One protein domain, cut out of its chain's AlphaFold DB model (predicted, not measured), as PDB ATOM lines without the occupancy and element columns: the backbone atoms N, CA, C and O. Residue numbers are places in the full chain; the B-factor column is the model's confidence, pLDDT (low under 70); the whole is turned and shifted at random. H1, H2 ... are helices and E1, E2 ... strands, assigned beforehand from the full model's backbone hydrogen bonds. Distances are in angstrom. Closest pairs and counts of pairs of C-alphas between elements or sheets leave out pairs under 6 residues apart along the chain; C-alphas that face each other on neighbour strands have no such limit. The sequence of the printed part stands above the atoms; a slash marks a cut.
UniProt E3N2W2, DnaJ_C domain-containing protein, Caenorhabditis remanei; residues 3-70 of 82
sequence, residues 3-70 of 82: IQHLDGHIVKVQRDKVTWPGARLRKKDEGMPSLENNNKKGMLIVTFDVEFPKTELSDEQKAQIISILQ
ATOM      1  N   ILE A   3      13.387 -44.980  47.557       92.56
ATOM      2  CA  ILE A   3      14.159 -44.252  46.549       92.56
ATOM      3  C   ILE A   3      15.573 -44.813  46.570       92.56
ATOM      4  O   ILE A   3      16.234 -44.777  47.608       92.56
ATOM      5  N   GLN A   4      16.033 -45.324  45.433       95.12
ATOM      6  CA  GLN A   4      17.420 -45.736  45.271       95.12
ATOM      7  C   GLN A   4      18.294 -44.511  44.991       95.12
ATOM      8  O   GLN A   4      18.019 -43.730  44.081       95.12
ATOM      9  N   HIS A   5      19.338 -44.338  45.794       92.50
ATOM     10  CA  HIS A   5      20.347 -43.302  45.615       92.50
ATOM     11  C   HIS A   5      21.403 -43.692  44.574       92.50
ATOM     12  O   HIS A   5      21.486 -44.837  44.132       92.50
ATOM     13  N   LEU A   6      22.247 -42.719  44.212       88.69
ATOM     14  CA  LEU A   6      23.345 -42.882  43.248       88.69
ATOM     15  C   LEU A   6      24.392 -43.923  43.683       88.69
ATOM     16  O   LEU A   6      25.066 -44.501  42.838       88.69
ATOM     17  N   ASP A   7      24.523 -44.163  44.986       89.38
ATOM     18  CA  ASP A   7      25.428 -45.144  45.594       89.38
ATOM     19  C   ASP A   7      24.760 -46.513  45.842       89.38
ATOM     20  O   ASP A   7      25.363 -47.403  46.436       89.38
ATOM     21  N   GLY A   8      23.510 -46.692  45.400       92.50
ATOM     22  CA  GLY A   8      22.728 -47.910  45.607       92.50
ATOM     23  C   GLY A   8      22.036 -48.007  46.972       92.50
ATOM     24  O   GLY A   8      21.293 -48.964  47.192       92.50
ATOM     25  N   HIS A   9      22.216 -47.034  47.871       92.38
ATOM     26  CA  HIS A   9      21.506 -46.984  49.149       92.38
ATOM     27  C   HIS A   9      19.995 -46.785  48.940       92.38
ATOM     28  O   HIS A   9      19.573 -45.959  48.130       92.38
ATOM     29  N   ILE A  10      19.163 -47.516  49.692       95.25
ATOM     30  CA  ILE A  10      17.699 -47.390  49.621       95.25
ATOM     31  C   ILE A  10      17.176 -46.495  50.742       95.25
ATOM     32  O   ILE A  10      17.147 -46.871  51.915       95.25
ATOM     33  N   VAL A  11      16.656 -45.334  50.358       93.62
ATOM     34  CA  VAL A  11      16.019 -44.384  51.265       93.62
ATOM     35  C   VAL A  11      14.531 -44.654  51.355       93.62
ATOM     36  O   VAL A  11      13.771 -44.460  50.404       93.62
ATOM     37  N   LYS A  12      14.081 -45.024  52.555       93.12
ATOM     38  CA  LYS A  12      12.652 -45.113  52.868       93.12
ATOM     39  C   LYS A  12      12.079 -43.725  53.146       93.12
ATOM     40  O   LYS A  12      12.584 -42.986  53.994       93.12
ATOM     41  N   VAL A  13      11.005 -43.401  52.434       90.62
ATOM     42  CA  VAL A  13      10.186 -42.197  52.586       90.62
ATOM     43  C   VAL A  13       8.787 -42.614  53.041       90.62
ATOM     44  O   VAL A  13       8.069 -43.316  52.319       90.62
ATOM     45  N   GLN A  14       8.411 -42.177  54.243       89.62
ATOM     46  CA  GLN A  14       7.108 -42.423  54.866       89.62
ATOM     47  C   GLN A  14       6.334 -41.109  55.030       89.62
ATOM     48  O   GLN A  14       6.929 -40.036  55.175       89.62
ATOM     49  N   ARG A  15       5.002 -41.192  54.954       87.19
ATOM     50  CA  ARG A  15       4.076 -40.061  55.048       87.19
ATOM     51  C   ARG A  15       2.861 -40.474  55.867       87.19
ATOM     52  O   ARG A  15       2.071 -41.283  55.403       87.19
ATOM     53  N   ASP A  16       2.700 -39.847  57.027       86.06
ATOM     54  CA  ASP A  16       1.556 -40.099  57.919       86.06
ATOM     55  C   ASP A  16       0.435 -39.063  57.744       86.06
ATOM     56  O   ASP A  16      -0.663 -39.216  58.271       86.06
ATOM     57  N   LYS A  17       0.715 -37.970  57.023       87.62
ATOM     58  CA  LYS A  17      -0.197 -36.837  56.819       87.62
ATOM     59  C   LYS A  17      -0.532 -36.653  55.342       87.62
ATOM     60  O   LYS A  17       0.250 -37.035  54.467       87.62
ATOM     61  N   VAL A  18      -1.665 -35.993  55.086       89.62
ATOM     62  CA  VAL A  18      -2.112 -35.600  53.741       89.62
ATOM     63  C   VAL A  18      -1.007 -34.819  53.025       89.62
ATOM     64  O   VAL A  18      -0.432 -33.880  53.576       89.62
ATOM     65  N   THR A  19      -0.709 -35.223  51.789       90.56
ATOM     66  CA  THR A  19       0.267 -34.560  50.918       90.56
ATOM     67  C   THR A  19      -0.482 -33.669  49.935       90.56
ATOM     68  O   THR A  19      -1.220 -34.173  49.096       90.56
ATOM     69  N   TRP A  20      -0.313 -32.354  50.048       89.19
ATOM     70  CA  TRP A  20      -0.927 -31.387  49.134       89.19
ATOM     71  C   TRP A  20      -0.021 -31.090  47.924       89.19
ATOM     72  O   TRP A  20       1.190 -31.337  47.996       89.19
ATOM     73  N   PRO A  21      -0.570 -30.542  46.822       89.88
ATOM     74  CA  PRO A  21       0.221 -30.151  45.655       89.88
ATOM     75  C   PRO A  21       1.356 -29.191  46.029       89.88
ATOM     76  O   PRO A  21       1.142 -28.209  46.741       89.88
ATOM     77  N   GLY A  22       2.581 -29.487  45.585       86.88
ATOM     78  CA  GLY A  22       3.766 -28.685  45.904       86.88
ATOM     79  C   GLY A  22       4.331 -28.899  47.314       86.88
ATOM     80  O   GLY A  22       5.274 -28.208  47.712       86.88
ATOM     81  N   ALA A  23       3.805 -29.854  48.089       90.94
ATOM     82  CA  ALA A  23       4.393 -30.227  49.370       90.94
ATOM     83  C   ALA A  23       5.846 -30.707  49.200       90.94
ATOM     84  O   ALA A  23       6.209 -31.345  48.210       90.94
ATOM     85  N   ARG A  24       6.691 -30.437  50.205       91.81
ATOM     86  CA  ARG A  24       8.114 -30.824  50.216       91.81
ATOM     87  C   ARG A  24       8.448 -31.625  51.470       91.81
ATOM     88  O   ARG A  24       8.106 -31.214  52.577       91.81
ATOM     89  N   LEU A  25       9.124 -32.762  51.312       92.06
ATOM     90  CA  LEU A  25       9.769 -33.494  52.405       92.06
ATOM     91  C   LEU A  25      11.249 -33.150  52.446       92.06
ATOM     92  O   LEU A  25      11.888 -33.013  51.408       92.06
ATOM     93  N   ARG A  26      11.797 -33.087  53.653       93.31
ATOM     94  CA  ARG A  26      13.220 -32.889  53.897       93.31
ATOM     95  C   ARG A  26      13.742 -34.040  54.740       93.31
ATOM     96  O   ARG A  26      13.242 -34.240  55.844       93.31
ATOM     97  N   LYS A  27      14.739 -34.769  54.235       92.94
ATOM     98  CA  LYS A  27      15.417 -35.846  54.966       92.94
ATOM     99  C   LYS A  27      16.891 -35.482  55.135       92.94
ATOM    100  O   LYS A  27      17.616 -35.336  54.151       92.94
ATOM    101  N   LYS A  28      17.289 -35.211  56.381       93.94
ATOM    102  CA  LYS A  28      18.669 -34.837  56.730       93.94
ATOM    103  C   LYS A  28      19.621 -35.992  56.418       93.94
ATOM    104  O   LYS A  28      19.196 -37.139  56.470       93.94
ATOM    105  N   ASP A  29      20.864 -35.647  56.094       93.62
ATOM    106  CA  ASP A  29      21.992 -36.568  55.875       93.62
ATOM    107  C   ASP A  29      21.849 -37.535  54.686       93.62
ATOM    108  O   ASP A  29      22.619 -38.479  54.534       93.62
ATOM    109  N   GLU A  30      20.896 -37.250  53.802       94.25
ATOM    110  CA  GLU A  30      20.554 -38.056  52.621       94.25
ATOM    111  C   GLU A  30      20.862 -37.309  51.312       94.25
ATOM    112  O   GLU A  30      20.452 -37.718  50.231       94.25
ATOM    113  N   GLY A  31      21.542 -36.163  51.397       92.94
ATOM    114  CA  GLY A  31      22.036 -35.432  50.232       92.94
ATOM    115  C   GLY A  31      23.458 -35.832  49.837       92.94
ATOM    116  O   GLY A  31      24.045 -36.772  50.371       92.94
ATOM    117  N   MET A  32      24.043 -35.064  48.917       92.75
ATOM    118  CA  MET A  32      25.426 -35.279  48.488       92.75
ATOM    119  C   MET A  32      26.430 -35.002  49.624       92.75
ATOM    120  O   MET A  32      26.169 -34.126  50.458       92.75
ATOM    121  N   PRO A  33      27.576 -35.705  49.664       93.69
ATOM    122  CA  PRO A  33      28.676 -35.387  50.572       93.69
ATOM    123  C   PRO A  33      29.220 -33.970  50.352       93.69
ATOM    124  O   PRO A  33      29.228 -33.459  49.231       93.69
ATOM    125  N   SER A  34      29.688 -33.332  51.423       93.12
ATOM    126  CA  SER A  34      30.380 -32.044  51.346       93.12
ATOM    127  C   SER A  34      31.800 -32.220  50.807       93.12
ATOM    128  O   SER A  34      32.516 -33.113  51.245       93.12
ATOM    129  N   LEU A  35      32.225 -31.312  49.919       93.44
ATOM    130  CA  LEU A  35      33.586 -31.283  49.370       93.44
ATOM    131  C   LEU A  35      34.662 -31.013  50.436       93.44
ATOM    132  O   LEU A  35      35.782 -31.495  50.314       93.44
ATOM    133  N   GLU A  36      34.331 -30.246  51.476       94.06
ATOM    134  CA  GLU A  36      35.271 -29.871  52.543       94.06
ATOM    135  C   GLU A  36      35.351 -30.932  53.649       94.06
ATOM    136  O   GLU A  36      36.354 -31.039  54.352       94.06
ATOM    137  N   ASN A  37      34.281 -31.713  53.838       92.69
ATOM    138  CA  ASN A  37      34.214 -32.746  54.864       92.69
ATOM    139  C   ASN A  37      33.298 -33.895  54.429       92.69
ATOM    140  O   ASN A  37      32.078 -33.818  54.575       92.69
ATOM    141  N   ASN A  38      33.907 -35.001  54.000       88.31
ATOM    142  CA  ASN A  38      33.200 -36.183  53.499       88.31
ATOM    143  C   ASN A  38      32.307 -36.882  54.542       88.31
ATOM    144  O   ASN A  38      31.443 -37.669  54.163       88.31
ATOM    145  N   ASN A  39      32.470 -36.590  55.838       91.06
ATOM    146  CA  ASN A  39      31.576 -37.102  56.881       91.06
ATOM    147  C   ASN A  39      30.267 -36.305  56.980       91.06
ATOM    148  O   ASN A  39      29.334 -36.745  57.650       91.06
ATOM    149  N   LYS A  40      30.180 -35.130  56.344       93.44
ATOM    150  CA  LYS A  40      28.961 -34.318  56.288       93.44
ATOM    151  C   LYS A  40      28.242 -34.551  54.969       93.44
ATOM    152  O   LYS A  40      28.849 -34.485  53.902       93.44
ATOM    153  N   LYS A  41      26.929 -34.747  55.045       94.25
ATOM    154  CA  LYS A  41      26.049 -34.867  53.880       94.25
ATOM    155  C   LYS A  41      25.014 -33.751  53.877       94.25
ATOM    156  O   LYS A  41      24.654 -33.200  54.916       94.25
ATOM    157  N   GLY A  42      24.552 -33.404  52.683       94.44
ATOM    158  CA  GLY A  42      23.431 -32.498  52.494       94.44
ATOM    159  C   GLY A  42      22.096 -33.139  52.869       94.44
ATOM    160  O   GLY A  42      22.009 -34.159  53.552       94.44
ATOM    161  N   MET A  43      21.020 -32.545  52.367       95.06
ATOM    162  CA  MET A  43      19.659 -32.994  52.620       95.06
ATOM    163  C   MET A  43      18.989 -33.439  51.327       95.06
ATOM    164  O   MET A  43      19.062 -32.733  50.321       95.06
ATOM    165  N   LEU A  44      18.263 -34.555  51.382       94.00
ATOM    166  CA  LEU A  44      17.342 -34.933  50.320       94.00
ATOM    167  C   LEU A  44      16.071 -34.092  50.437       94.00
ATOM    168  O   LEU A  44      15.410 -34.079  51.484       94.00
ATOM    169  N   ILE A  45      15.713 -33.406  49.353       93.56
ATOM    170  CA  ILE A  45      14.450 -32.684  49.241       93.56
ATOM    171  C   ILE A  45      13.560 -33.426  48.252       93.56
ATOM    172  O   ILE A  45      13.850 -33.452  47.061       93.56
ATOM    173  N   VAL A  46      12.461 -33.993  48.742       91.69
ATOM    174  CA  VAL A  46      11.454 -34.646  47.898       91.69
ATOM    175  C   VAL A  46      10.318 -33.663  47.660       91.69
ATOM    176  O   VAL A  46       9.644 -33.261  48.611       91.69
ATOM    177  N   THR A  47      10.106 -33.273  46.409       91.88
ATOM    178  CA  THR A  47       8.963 -32.450  45.996       91.88
ATOM    179  C   THR A  47       7.876 -33.362  45.452       91.88
ATOM    180  O   THR A  47       8.163 -34.258  44.665       91.88
ATOM    181  N   PHE A  48       6.642 -33.153  45.897       91.19
ATOM    182  CA  PHE A  48       5.503 -33.958  45.478       91.19
ATOM    183  C   PHE A  48       4.746 -33.217  44.389       91.19
ATOM    184  O   PHE A  48       4.193 -32.140  44.635       91.19
ATOM    185  N   ASP A  49       4.735 -33.816  43.207       91.19
ATOM    186  CA  ASP A  49       3.807 -33.463  42.147       91.19
ATOM    187  C   ASP A  49       2.564 -34.346  42.286       91.19
ATOM    188  O   ASP A  49       2.673 -35.570  42.385       91.19
ATOM    189  N   VAL A  50       1.397 -33.719  42.416       91.06
ATOM    190  CA  VAL A  50       0.138 -34.411  42.706       91.06
ATOM    191  C   VAL A  50      -0.722 -34.341  41.458       91.06
ATOM    192  O   VAL A  50      -1.302 -33.301  41.152       91.06
ATOM    193  N   GLU A  51      -0.799 -35.461  40.748       92.06
ATOM    194  CA  GLU A  51      -1.620 -35.578  39.550       92.06
ATOM    195  C   GLU A  51      -3.102 -35.695  39.927       92.06
ATOM    196  O   GLU A  51      -3.496 -36.527  40.747       92.06
ATOM    197  N   PHE A  52      -3.929 -34.849  39.314       90.31
ATOM    198  CA  PHE A  52      -5.383 -34.938  39.418       90.31
ATOM    199  C   PHE A  52      -5.936 -35.841  38.306       90.31
ATOM    200  O   PHE A  52      -5.342 -35.911  37.224       90.31
ATOM    201  N   PRO A  53      -7.082 -36.512  38.529       91.56
ATOM    202  CA  PRO A  53      -7.755 -37.267  37.481       91.56
ATOM    203  C   PRO A  53      -7.989 -36.399  36.239       91.56
ATOM    204  O   PRO A  53      -8.505 -35.288  36.338       91.56
ATOM    205  N   LYS A  54      -7.602 -36.915  35.068       90.38
ATOM    206  CA  LYS A  54      -7.789 -36.231  33.774       90.38
ATOM    207  C   LYS A  54      -9.198 -36.402  33.209       90.38
ATOM    208  O   LYS A  54      -9.580 -35.684  32.292       90.38
ATOM    209  N   THR A  55      -9.941 -37.378  33.717       93.62
ATOM    210  CA  THR A  55     -11.320 -37.650  33.320       93.62
ATOM    211  C   THR A  55     -12.288 -36.839  34.162       93.62
ATOM    212  O   THR A  55     -12.035 -36.586  35.342       93.62
ATOM    213  N   GLU A  56     -13.430 -36.495  33.575       91.94
ATOM    214  CA  GLU A  56     -14.527 -35.933  34.351       91.94
ATOM    215  C   GLU A  56     -15.030 -36.944  35.384       91.94
ATOM    216  O   GLU A  56     -15.072 -38.152  35.146       91.94
ATOM    217  N   LEU A  57     -15.392 -36.424  36.551       92.88
ATOM    218  CA  LEU A  57     -16.047 -37.198  37.597       92.88
ATOM    219  C   LEU A  57     -17.550 -37.247  37.313       92.88
ATOM    220  O   LEU A  57     -18.126 -36.239  36.894       92.88
ATOM    221  N   SER A  58     -18.187 -38.388  37.580       95.69
ATOM    222  CA  SER A  58     -19.648 -38.482  37.509       95.69
ATOM    223  C   SER A  58     -20.297 -37.610  38.586       95.69
ATOM    224  O   SER A  58     -19.659 -37.229  39.575       95.69
ATOM    225  N   ASP A  59     -21.576 -37.290  38.422       94.06
ATOM    226  CA  ASP A  59     -22.278 -36.439  39.383       94.06
ATOM    227  C   ASP A  59     -22.410 -37.110  40.758       94.06
ATOM    228  O   ASP A  59     -22.293 -36.443  41.789       94.06
ATOM    229  N   GLU A  60     -22.508 -38.440  40.800       95.50
ATOM    230  CA  GLU A  60     -22.474 -39.218  42.041       95.50
ATOM    231  C   GLU A  60     -21.113 -39.109  42.743       95.50
ATOM    232  O   GLU A  60     -21.052 -38.895  43.956       95.50
ATOM    233  N   GLN A  61     -20.009 -39.209  41.991       94.19
ATOM    234  CA  GLN A  61     -18.654 -39.067  42.536       94.19
ATOM    235  C   GLN A  61     -18.417 -37.651  43.073       94.19
ATOM    236  O   GLN A  61     -17.859 -37.481  44.159       94.19
ATOM    237  N   LYS A  62     -18.886 -36.626  42.351       91.31
ATOM    238  CA  LYS A  62     -18.823 -35.231  42.809       91.31
ATOM    239  C   LYS A  62     -19.591 -35.045  44.119       91.31
ATOM    240  O   LYS A  62     -19.052 -34.449  45.049       91.31
ATOM    241  N   ALA A  63     -20.808 -35.584  44.226       91.62
ATOM    242  CA  ALA A  63     -21.626 -35.477  45.436       91.62
ATOM    243  C   ALA A  63     -20.945 -36.111  46.664       91.62
ATOM    244  O   ALA A  63     -20.943 -35.529  47.751       91.62
ATOM    245  N   GLN A  64     -20.306 -37.271  46.486       94.62
ATOM    246  CA  GLN A  64     -19.532 -37.924  47.547       94.62
ATOM    247  C   GLN A  64     -18.343 -37.070  48.000       94.62
ATOM    248  O   GLN A  64     -18.133 -36.893  49.201       94.62
ATOM    249  N   ILE A  65     -17.589 -36.500  47.057       92.31
ATOM    250  CA  ILE A  65     -16.436 -35.644  47.365       92.31
ATOM    251  C   ILE A  65     -16.873 -34.385  48.119       92.31
ATOM    252  O   ILE A  65     -16.248 -34.041  49.120       92.31
ATOM    253  N   ILE A  66     -17.960 -33.729  47.699       90.62
ATOM    254  CA  ILE A  66     -18.506 -32.543  48.381       90.62
ATOM    255  C   ILE A  66     -18.848 -32.861  49.841       90.62
ATOM    256  O   ILE A  66     -18.510 -32.083  50.735       90.62
ATOM    257  N   SER A  67     -19.468 -34.019  50.088       92.94
ATOM    258  CA  SER A  67     -19.814 -34.487  51.433       92.94
ATOM    259  C   SER A  67     -18.570 -34.725  52.297       92.94
ATOM    260  O   SER A  67     -18.480 -34.210  53.413       92.94
ATOM    261  N   ILE A  68     -17.570 -35.438  51.761       93.06
ATOM    262  CA  ILE A  68     -16.317 -35.744  52.471       93.06
ATOM    263  C   ILE A  68     -15.531 -34.467  52.787       93.06
ATOM    264  O   ILE A  68     -15.024 -34.310  53.896       93.06
ATOM    265  N   LEU A  69     -15.422 -33.555  51.818       89.50
ATOM    266  CA  LEU A  69     -14.672 -32.304  51.957       89.50
ATOM    267  C   LEU A  69     -15.455 -31.208  52.691       89.50
ATOM    268  O   LEU A  69     -14.898 -30.138  52.926       89.50
ATOM    269  N   GLN A  70     -16.722 -31.458  53.043       88.69
ATOM    270  CA  GLN A  70     -17.611 -30.508  53.720       88.69
ATOM    271  C   GLN A  70     -17.671 -29.143  53.007       88.69
ATOM    272  O   GLN A  70     -17.703 -28.086  53.641       88.69
TER     273      GLN A  70
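This is residues 3 to 70 of the 82 residues of the protein "DnaJ_C domain-containing protein" of Caenorhabditis remanei (UniProt E3N2W2). With little regular structure, this is a long rod: a small antiparallel hairpin, E2 and E3, with a long loop at one end and helix H1 at the far end of a tail. The printed part has 68 residues, in order E1, E2, E3, H1; its class is mixed, with 22 residues in named elements. It is extended, radius of gyration of the C-alphas 18.8 A, spanning 59 by 22 by 17 A.

Residues 3 to 4 pair antiparallel with 10 to 11 of E1, residues 10 to 12, which pairs with no named strand. E2, residues 24 to 27, and E3, residues 44 to 47, form an antiparallel hairpin at 164 degrees; N 25 and O 46 are 2.8 A apart, within hydrogen-bond range. E1 is apart from both. H1, residues 59 to 69, has every O i to N i+4 pair within hydrogen-bond range.

E1 begins at C-alpha 10 (17.699, -47.390, 49.621). E2 is 10.1 A long and E3 9.8 A. H1, 15.3 A, ends at C-alpha 69 (-14.672, -32.304, 51.957).

The C-alphas farthest apart, Glu 36 and Glu 60, are 59.4 A apart. The three links are long. Residues 58 to 64 stand free. The printed part has no cut, and no printed residue is under 70 in pLDDT.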